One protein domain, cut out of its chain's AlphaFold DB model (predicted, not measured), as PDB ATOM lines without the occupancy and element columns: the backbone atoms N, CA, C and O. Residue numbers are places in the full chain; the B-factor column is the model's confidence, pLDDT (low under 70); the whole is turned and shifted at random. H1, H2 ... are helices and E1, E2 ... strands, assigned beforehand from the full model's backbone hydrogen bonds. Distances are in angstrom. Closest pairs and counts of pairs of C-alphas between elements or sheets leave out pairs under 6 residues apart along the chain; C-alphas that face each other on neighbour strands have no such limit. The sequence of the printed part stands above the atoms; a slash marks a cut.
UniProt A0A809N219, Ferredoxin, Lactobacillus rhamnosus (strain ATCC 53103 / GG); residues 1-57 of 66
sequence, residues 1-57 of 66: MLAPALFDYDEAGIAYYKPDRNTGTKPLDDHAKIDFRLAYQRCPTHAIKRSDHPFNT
ATOM      1  N   MET A   1     -20.387 -52.254  -3.104       70.00
ATOM      2  CA  MET A   1     -19.642 -51.133  -2.490       70.00
ATOM      3  C   MET A   1     -18.155 -51.473  -2.483       70.00
ATOM      4  O   MET A   1     -17.823 -52.621  -2.219       70.00
ATOM      5  N   LEU A   2     -17.277 -50.515  -2.794       89.31
ATOM      6  CA  LEU A   2     -15.823 -50.667  -2.639       89.31
ATOM      7  C   LEU A   2     -15.429 -50.305  -1.199       89.31
ATOM      8  O   LEU A   2     -15.983 -49.355  -0.656       89.31
ATOM      9  N   ALA A   3     -14.488 -51.038  -0.599       95.44
ATOM     10  CA  ALA A   3     -14.057 -50.855   0.794       95.44
ATOM     11  C   ALA A   3     -15.196 -50.939   1.844       95.44
ATOM     12  O   ALA A   3     -15.357 -50.020   2.652       95.44
ATOM     13  N   PRO A   4     -15.977 -52.041   1.892       95.12
ATOM     14  CA  PRO A   4     -17.083 -52.202   2.845       95.12
ATOM     15  C   PRO A   4     -16.633 -52.222   4.315       95.12
ATOM     16  O   PRO A   4     -17.454 -52.069   5.210       95.12
ATOM     17  N   ALA A   5     -15.340 -52.399   4.596       94.44
ATOM     18  CA  ALA A   5     -14.791 -52.232   5.940       94.44
ATOM     19  C   ALA A   5     -14.727 -50.753   6.379       94.44
ATOM     20  O   ALA A   5     -14.783 -50.468   7.573       94.44
ATOM     21  N   LEU A   6     -14.643 -49.815   5.429       96.12
ATOM     22  CA  LEU A   6     -14.427 -48.386   5.679       96.12
ATOM     23  C   LEU A   6     -15.697 -47.555   5.547       96.12
ATOM     24  O   LEU A   6     -15.918 -46.654   6.353       96.12
ATOM     25  N   PHE A   7     -16.525 -47.857   4.553       96.94
ATOM     26  CA  PHE A   7     -17.738 -47.100   4.267       96.94
ATOM     27  C   PHE A   7     -18.982 -47.931   4.550       96.94
ATOM     28  O   PHE A   7     -18.959 -49.158   4.463       96.94
ATOM     29  N   ASP A   8     -20.049 -47.238   4.914       97.19
ATOM     30  CA  ASP A   8     -21.395 -47.785   5.044       97.19
ATOM     31  C   ASP A   8     -22.409 -46.704   4.671       97.19
ATOM     32  O   ASP A   8     -22.019 -45.559   4.429       97.19
ATOM     33  N   TYR A   9     -23.685 -47.062   4.609       95.69
ATOM     34  CA  TYR A   9     -24.781 -46.132   4.366       95.69
ATOM     35  C   TYR A   9     -25.622 -45.944   5.631       95.69
ATOM     36  O   TYR A   9     -25.807 -46.881   6.407       95.69
ATOM     37  N   ASP A  10     -26.113 -44.727   5.851       95.44
ATOM     38  CA  ASP A  10     -27.131 -44.463   6.867       95.44
ATOM     39  C   ASP A  10     -28.543 -44.849   6.378       95.44
ATOM     40  O   ASP A  10     -28.727 -45.354   5.268       95.44
ATOM     41  N   GLU A  11     -29.559 -44.609   7.210       96.81
ATOM     42  CA  GLU A  11     -30.965 -44.911   6.897       96.81
ATOM     43  C   GLU A  11     -31.491 -44.152   5.666       96.81
ATOM     44  O   GLU A  11     -32.411 -44.622   4.997       96.81
ATOM     45  N   ALA A  12     -30.894 -43.002   5.338       96.19
ATOM     46  CA  ALA A  12     -31.222 -42.213   4.155       96.19
ATOM     47  C   ALA A  12     -30.438 -42.662   2.905       96.19
ATOM     48  O   ALA A  12     -30.616 -42.094   1.825       96.19
ATOM     49  N   GLY A  13     -29.576 -43.677   3.025       94.12
ATOM     50  CA  GLY A  13     -28.732 -44.160   1.937       94.12
ATOM     51  C   GLY A  13     -27.519 -43.269   1.658       94.12
ATOM     52  O   GLY A  13     -26.941 -43.356   0.570       94.12
ATOM     53  N   ILE A  14     -27.111 -42.412   2.600       95.31
ATOM     54  CA  ILE A  14     -25.939 -41.542   2.464       95.31
ATOM     55  C   ILE A  14     -24.697 -42.251   2.996       95.31
ATOM     56  O   ILE A  14     -24.673 -42.772   4.110       95.31
ATOM     57  N   ALA A  15     -23.652 -42.295   2.166       96.00
ATOM     58  CA  ALA A  15     -22.404 -42.955   2.526       96.00
ATOM     59  C   ALA A  15     -21.647 -42.167   3.603       96.00
ATOM     60  O   ALA A  15     -21.509 -40.947   3.495       96.00
ATOM     61  N   TYR A  16     -21.068 -42.870   4.575       95.88
ATOM     62  CA  TYR A  16     -20.242 -42.278   5.625       95.88
ATOM     63  C   TYR A  16     -19.030 -43.157   5.968       95.88
ATOM     64  O   TYR A  16     -19.050 -44.377   5.792       95.88
ATOM     65  N   TYR A  17     -17.948 -42.539   6.451       95.81
ATOM     66  CA  TYR A  17     -16.765 -43.264   6.926       95.81
ATOM     67  C   TYR A  17     -17.002 -43.809   8.344       95.81
ATOM     68  O   TYR A  17     -17.126 -43.052   9.309       95.81
ATOM     69  N   LYS A  18     -17.072 -45.137   8.486       95.44
ATOM     70  CA  LYS A  18     -17.384 -45.812   9.758       95.44
ATOM     71  C   LYS A  18     -16.388 -45.542  10.889       95.44
ATOM     72  O   LYS A  18     -16.846 -45.277  12.001       95.44
ATOM     73  N   PRO A  19     -15.057 -45.614  10.666       94.94
ATOM     74  CA  PRO A  19     -14.085 -45.617  11.759       94.94
ATOM     75  C   PRO A  19     -14.082 -44.370  12.647       94.94
ATOM     76  O   PRO A  19     -13.604 -44.463  13.777       94.94
ATOM     77  N   ASP A  20     -14.596 -43.238  12.156       94.62
ATOM     78  CA  ASP A  20     -14.723 -41.991  12.920       94.62
ATOM     79  C   ASP A  20     -16.077 -41.289  12.754       94.62
ATOM     80  O   ASP A  20     -16.201 -40.103  13.065       94.62
ATOM     81  N   ARG A  21     -17.089 -42.019  12.263       94.94
ATOM     82  CA  ARG A  21     -18.428 -41.489  11.969       94.94
ATOM     83  C   ARG A  21     -18.393 -40.241  11.076       94.94
ATOM     84  O   ARG A  21     -19.106 -39.274  11.325       94.94
ATOM     85  N   ASN A  22     -17.580 -40.287  10.023       94.56
ATOM     86  CA  ASN A  22     -17.441 -39.239   9.010       94.56
ATOM     87  C   ASN A  22     -16.894 -37.897   9.520       94.56
ATOM     88  O   ASN A  22     -17.083 -36.875   8.863       94.56
ATOM     89  N   THR A  23     -16.223 -37.882  10.673       93.81
ATOM     90  CA  THR A  23     -15.592 -36.657  11.192       93.81
ATOM     91  C   THR A  23     -14.273 -36.346  10.489       93.81
ATOM     92  O   THR A  23     -13.828 -35.203  10.513       93.81
ATOM     93  N   GLY A  24     -13.647 -37.341   9.847       94.25
ATOM     94  CA  GLY A  24     -12.379 -37.171   9.144       94.25
ATOM     95  C   GLY A  24     -11.204 -36.901  10.087       94.25
ATOM     96  O   GLY A  24     -10.265 -36.197   9.720       94.25
ATOM     97  N   THR A  25     -11.267 -37.425  11.312       93.88
ATOM     98  CA  THR A  25     -10.275 -37.200  12.373       93.88
ATOM     99  C   THR A  25      -9.388 -38.413  12.627       93.88
ATOM    100  O   THR A  25      -8.267 -38.257  13.117       93.88
ATOM    101  N   LYS A  26      -9.845 -39.622  12.276       94.00
ATOM    102  CA  LYS A  26      -9.071 -40.844  12.504       94.00
ATOM    103  C   LYS A  26      -8.175 -41.146  11.299       94.00
ATOM    104  O   LYS A  26      -8.688 -41.265  10.183       94.00
ATOM    105  N   PRO A  27      -6.858 -41.336  11.501       94.81
ATOM    106  CA  PRO A  27      -5.959 -41.694  10.413       94.81
ATOM    107  C   PRO A  27      -6.305 -43.067   9.827       94.81
ATOM    108  O   PRO A  27      -6.811 -43.955  10.520       94.81
ATOM    109  N   LEU A  28      -6.007 -43.245   8.538       94.69
ATOM    110  CA  LEU A  28      -6.134 -44.537   7.871       94.69
ATOM    111  C   LEU A  28      -4.968 -45.462   8.222       94.69
ATOM    112  O   LEU A  28      -3.806 -45.076   8.100       94.69
ATOM    113  N   ASP A  29      -5.310 -46.705   8.545       92.94
ATOM    114  CA  ASP A  29      -4.369 -47.821   8.618       92.94
ATOM    115  C   ASP A  29      -3.730 -48.083   7.241       92.94
ATOM    116  O   ASP A  29      -4.389 -47.949   6.205       92.94
ATOM    117  N   ASP A  30      -2.456 -48.476   7.218       92.62
ATOM    118  CA  ASP A  30      -1.720 -48.825   6.002       92.62
ATOM    119  C   ASP A  30      -2.419 -49.904   5.169       92.62
ATOM    120  O   ASP A  30      -2.509 -49.770   3.944       92.62
ATOM    121  N   HIS A  31      -2.997 -50.918   5.816       92.19
ATOM    122  CA  HIS A  31      -3.746 -51.974   5.134       92.19
ATOM    123  C   HIS A  31      -5.018 -51.438   4.462       92.19
ATOM    124  O   HIS A  31      -5.419 -51.915   3.401       92.19
ATOM    125  N   ALA A  32      -5.624 -50.394   5.034       95.19
ATOM    126  CA  ALA A  32      -6.845 -49.775   4.531       95.19
ATOM    127  C   ALA A  32      -6.597 -48.767   3.391       95.19
ATOM    128  O   ALA A  32      -7.531 -48.419   2.662       95.19
ATOM    129  N   LYS A  33      -5.355 -48.294   3.197       94.94
ATOM    130  CA  LYS A  33      -5.023 -47.270   2.185       94.94
ATOM    131  C   LYS A  33      -5.324 -47.721   0.756       94.94
ATOM    132  O   LYS A  33      -5.721 -46.889  -0.064       94.94
ATOM    133  N   ILE A  34      -5.135 -49.005   0.446       95.06
ATOM    134  CA  ILE A  34      -5.393 -49.559  -0.895       95.06
ATOM    135  C   ILE A  34      -6.896 -49.528  -1.191       95.06
ATOM    136  O   ILE A  34      -7.316 -48.948  -2.195       95.06
ATOM    137  N   ASP A  35      -7.698 -50.070  -0.278       96.31
ATOM    138  CA  ASP A  35      -9.155 -50.118  -0.396       96.31
ATOM    139  C   ASP A  35      -9.766 -48.716  -0.451       96.31
ATOM    140  O   ASP A  35     -10.594 -48.416  -1.320       96.31
ATOM    141  N   PHE A  36      -9.300 -47.816   0.416       96.75
ATOM    142  CA  PHE A  36      -9.710 -46.418   0.396       96.75
ATOM    143  C   PHE A  36      -9.381 -45.739  -0.933       96.75
ATOM    144  O   PHE A  36     -10.239 -45.065  -1.500       96.75
ATOM    145  N   ARG A  37      -8.159 -45.920  -1.460       95.94
ATOM    146  CA  ARG A  37      -7.749 -45.322  -2.740       95.94
ATOM    147  C   ARG A  37      -8.663 -45.779  -3.873       95.94
ATOM    148  O   ARG A  37      -9.051 -44.949  -4.693       95.94
ATOM    149  N   LEU A  38      -9.026 -47.060  -3.897       96.25
ATOM    150  CA  LEU A  38      -9.924 -47.610  -4.905       96.25
ATOM    151  C   LEU A  38     -11.326 -46.992  -4.819       96.25
ATOM    152  O   LEU A  38     -11.874 -46.578  -5.842       96.25
ATOM    153  N   ALA A  39     -11.889 -46.894  -3.610       96.31
ATOM    154  CA  ALA A  39     -13.190 -46.269  -3.380       96.31
ATOM    155  C   ALA A  39     -13.179 -44.776  -3.755       96.31
ATOM    156  O   ALA A  39     -14.052 -44.319  -4.492       96.31
ATOM    157  N   TYR A  40     -12.152 -44.042  -3.321       95.56
ATOM    158  CA  TYR A  40     -11.929 -42.630  -3.638       95.56
ATOM    159  C   TYR A  40     -11.869 -42.367  -5.149       95.56
ATOM    160  O   TYR A  40     -12.582 -41.503  -5.654       95.56
ATOM    161  N   GLN A  41     -11.051 -43.128  -5.883       96.25
ATOM    162  CA  GLN A  41     -10.846 -42.919  -7.320       96.25
ATOM    163  C   GLN A  41     -12.061 -43.305  -8.168       96.25
ATOM    164  O   GLN A  41     -12.277 -42.713  -9.221       96.25
ATOM    165  N   ARG A  42     -12.843 -44.298  -7.731       96.19
ATOM    166  CA  ARG A  42     -14.008 -44.801  -8.476       96.19
ATOM    167  C   ARG A  42     -15.331 -44.170  -8.053       96.19
ATOM    168  O   ARG A  42     -16.361 -44.516  -8.625       96.19
ATOM    169  N   CYS A  43     -15.332 -43.277  -7.065       95.38
ATOM    170  CA  CYS A  43     -16.532 -42.558  -6.656       95.38
ATOM    171  C   CYS A  43     -16.971 -41.602  -7.785       95.38
ATOM    172  O   CYS A  43     -16.264 -40.626  -8.039       95.38
ATOM    173  N   PRO A  44     -18.121 -41.837  -8.447       95.44
ATOM    174  CA  PRO A  44     -18.519 -41.085  -9.643       95.44
ATOM    175  C   PRO A  44     -18.806 -39.608  -9.356       95.44
ATOM    176  O   PRO A  44     -18.642 -38.762 -10.224       95.44
ATOM    177  N   THR A  45     -19.215 -39.289  -8.127       95.06
ATOM    178  CA  THR A  45     -19.505 -37.923  -7.673       95.06
ATOM    179  C   THR A  45     -18.311 -37.259  -6.987       95.06
ATOM    180  O   THR A  45     -18.422 -36.128  -6.519       95.06
ATOM    181  N   HIS A  46     -17.176 -37.961  -6.872       94.25
ATOM    182  CA  HIS A  46     -15.999 -37.513  -6.125       94.25
ATOM    183  C   HIS A  46     -16.309 -37.077  -4.678       94.25
ATOM    184  O   HIS A  46     -15.654 -36.178  -4.139       94.25
ATOM    185  N   ALA A  47     -17.312 -37.697  -4.047       95.50
ATOM    186  CA  ALA A  47     -17.768 -37.352  -2.700       95.50
ATOM    187  C   ALA A  47     -16.779 -37.775  -1.600       95.50
ATOM    188  O   ALA A  47     -16.660 -37.094  -0.587       95.50
ATOM    189  N   ILE A  48     -16.022 -38.857  -1.807       95.81
ATOM    190  CA  ILE A  48     -14.986 -39.302  -0.865       95.81
ATOM    191  C   ILE A  48     -13.797 -38.337  -0.954       95.81
ATOM    192  O   ILE A  48     -13.244 -38.127  -2.035       95.81
ATOM    193  N   LYS A  49     -13.392 -37.740   0.171       95.19
ATOM    194  CA  LYS A  49     -12.266 -36.795   0.253       95.19
ATOM    195  C   LYS A  49     -11.103 -37.394   1.038       95.19
ATOM    196  O   LYS A  49     -11.295 -38.285   1.856       95.19
ATOM    197  N   ARG A  50      -9.893 -36.892   0.780       94.75
ATOM    198  CA  ARG A  50      -8.661 -37.281   1.480       94.75
ATOM    199  C   ARG A  50      -7.826 -36.053   1.810       94.75
ATOM    200  O   ARG A  50      -7.849 -35.091   1.048       94.75
ATOM    201  N   SER A  51      -7.092 -36.133   2.908       94.19
ATOM    202  CA  SER A  51      -6.208 -35.091   3.415       94.19
ATOM    203  C   SER A  51      -5.071 -35.756   4.195       94.19
ATOM    204  O   SER A  51      -5.236 -36.869   4.699       94.19
ATOM    205  N   ASP A  52      -3.912 -35.112   4.242       93.69
ATOM    206  CA  ASP A  52      -2.781 -35.455   5.113       93.69
ATOM    207  C   ASP A  52      -2.967 -34.941   6.551       93.69
ATOM    208  O   ASP A  52      -2.301 -35.412   7.473       93.69
ATOM    209  N   HIS A  53      -3.934 -34.046   6.752       92.69
ATOM    210  CA  HIS A  53      -4.365 -33.537   8.051       92.69
ATOM    211  C   HIS A  53      -5.842 -33.869   8.338       92.69
ATOM    212  O   HIS A  53      -6.623 -33.996   7.390       92.69
ATOM    213  N   PRO A  54      -6.258 -33.976   9.618       93.44
ATOM    214  CA  PRO A  54      -7.665 -34.130   9.989       93.44
ATOM    215  C   PRO A  54      -8.567 -33.071   9.346       93.44
ATOM    216  O   PRO A  54      -8.181 -31.906   9.223       93.44
ATOM    217  N   PHE A  55      -9.783 -33.457   8.971       89.94
ATOM    218  CA  PHE A  55     -10.782 -32.503   8.501       89.94
ATOM    219  C   PHE A  55     -11.251 -31.635   9.675       89.94
ATOM    220  O   PHE A  55     -11.492 -32.130  10.776       89.94
ATOM    221  N   ASN A  56     -11.353 -30.321   9.451       78.69
ATOM    222  CA  ASN A  56     -11.872 -29.413  10.467       78.69
ATOM    223  C   ASN A  56     -13.338 -29.773  10.747       78.69
ATOM    224  O   ASN A  56     -14.145 -29.831   9.822       78.69
ATOM    225  N   THR A  57     -13.688 -29.987  12.016       64.62
ATOM    226  CA  THR A  57     -15.058 -30.311  12.442       64.62
ATOM    227  C   THR A  57     -16.013 -29.123  12.332       64.62
ATOM    228  O   THR A  57     -17.187 -29.256  12.675       64.62
TER     229      THR A  57
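What this domain is: This is residues 1 to 57 of the 66 residues of the protein "Ferredoxin" of Lactobacillus rhamnosus (strain ATCC 53103 / GG) (UniProt A0A809N219). The domain has little regular structure: it is mostly loop, with a small hairpin of two short strands, E1 and E2, at one side and one helix, H1, along another. A long loop, residues 18 to 31, leads from the hairpin to H1, and residues 43 to 57 turn back from the end of H1 across the body. The 57 printed residues hold E1, E2 and H1 in that order, a mixed class with 17 residues in named elements. The whole is compact and rounded, with a radius of gyration of the C-alphas of 10.9 A and spans of 28 by 24 by 20 A.

How they stand to each other: E1, residues 7 to 9, and E2, residues 15 to 17, form an antiparallel hairpin, their directions at 141 degrees. N 16 and O 8 are within hydrogen-bond range at 2.9 A. H1, residues 32 to 42, is apart from E1. In H1 every O i to N i+4 pair is within hydrogen-bond range.

Where its parts are: E1 begins at C-alpha 7 (-17.738, -47.100, 4.267). H1, 15.7 A long, ends at C-alpha 42 (-14.008, -44.801, -8.476).

The domain as a whole: The printed part has no cut. The link from E2 to H1 is long. Residue 57 is under pLDDT 70.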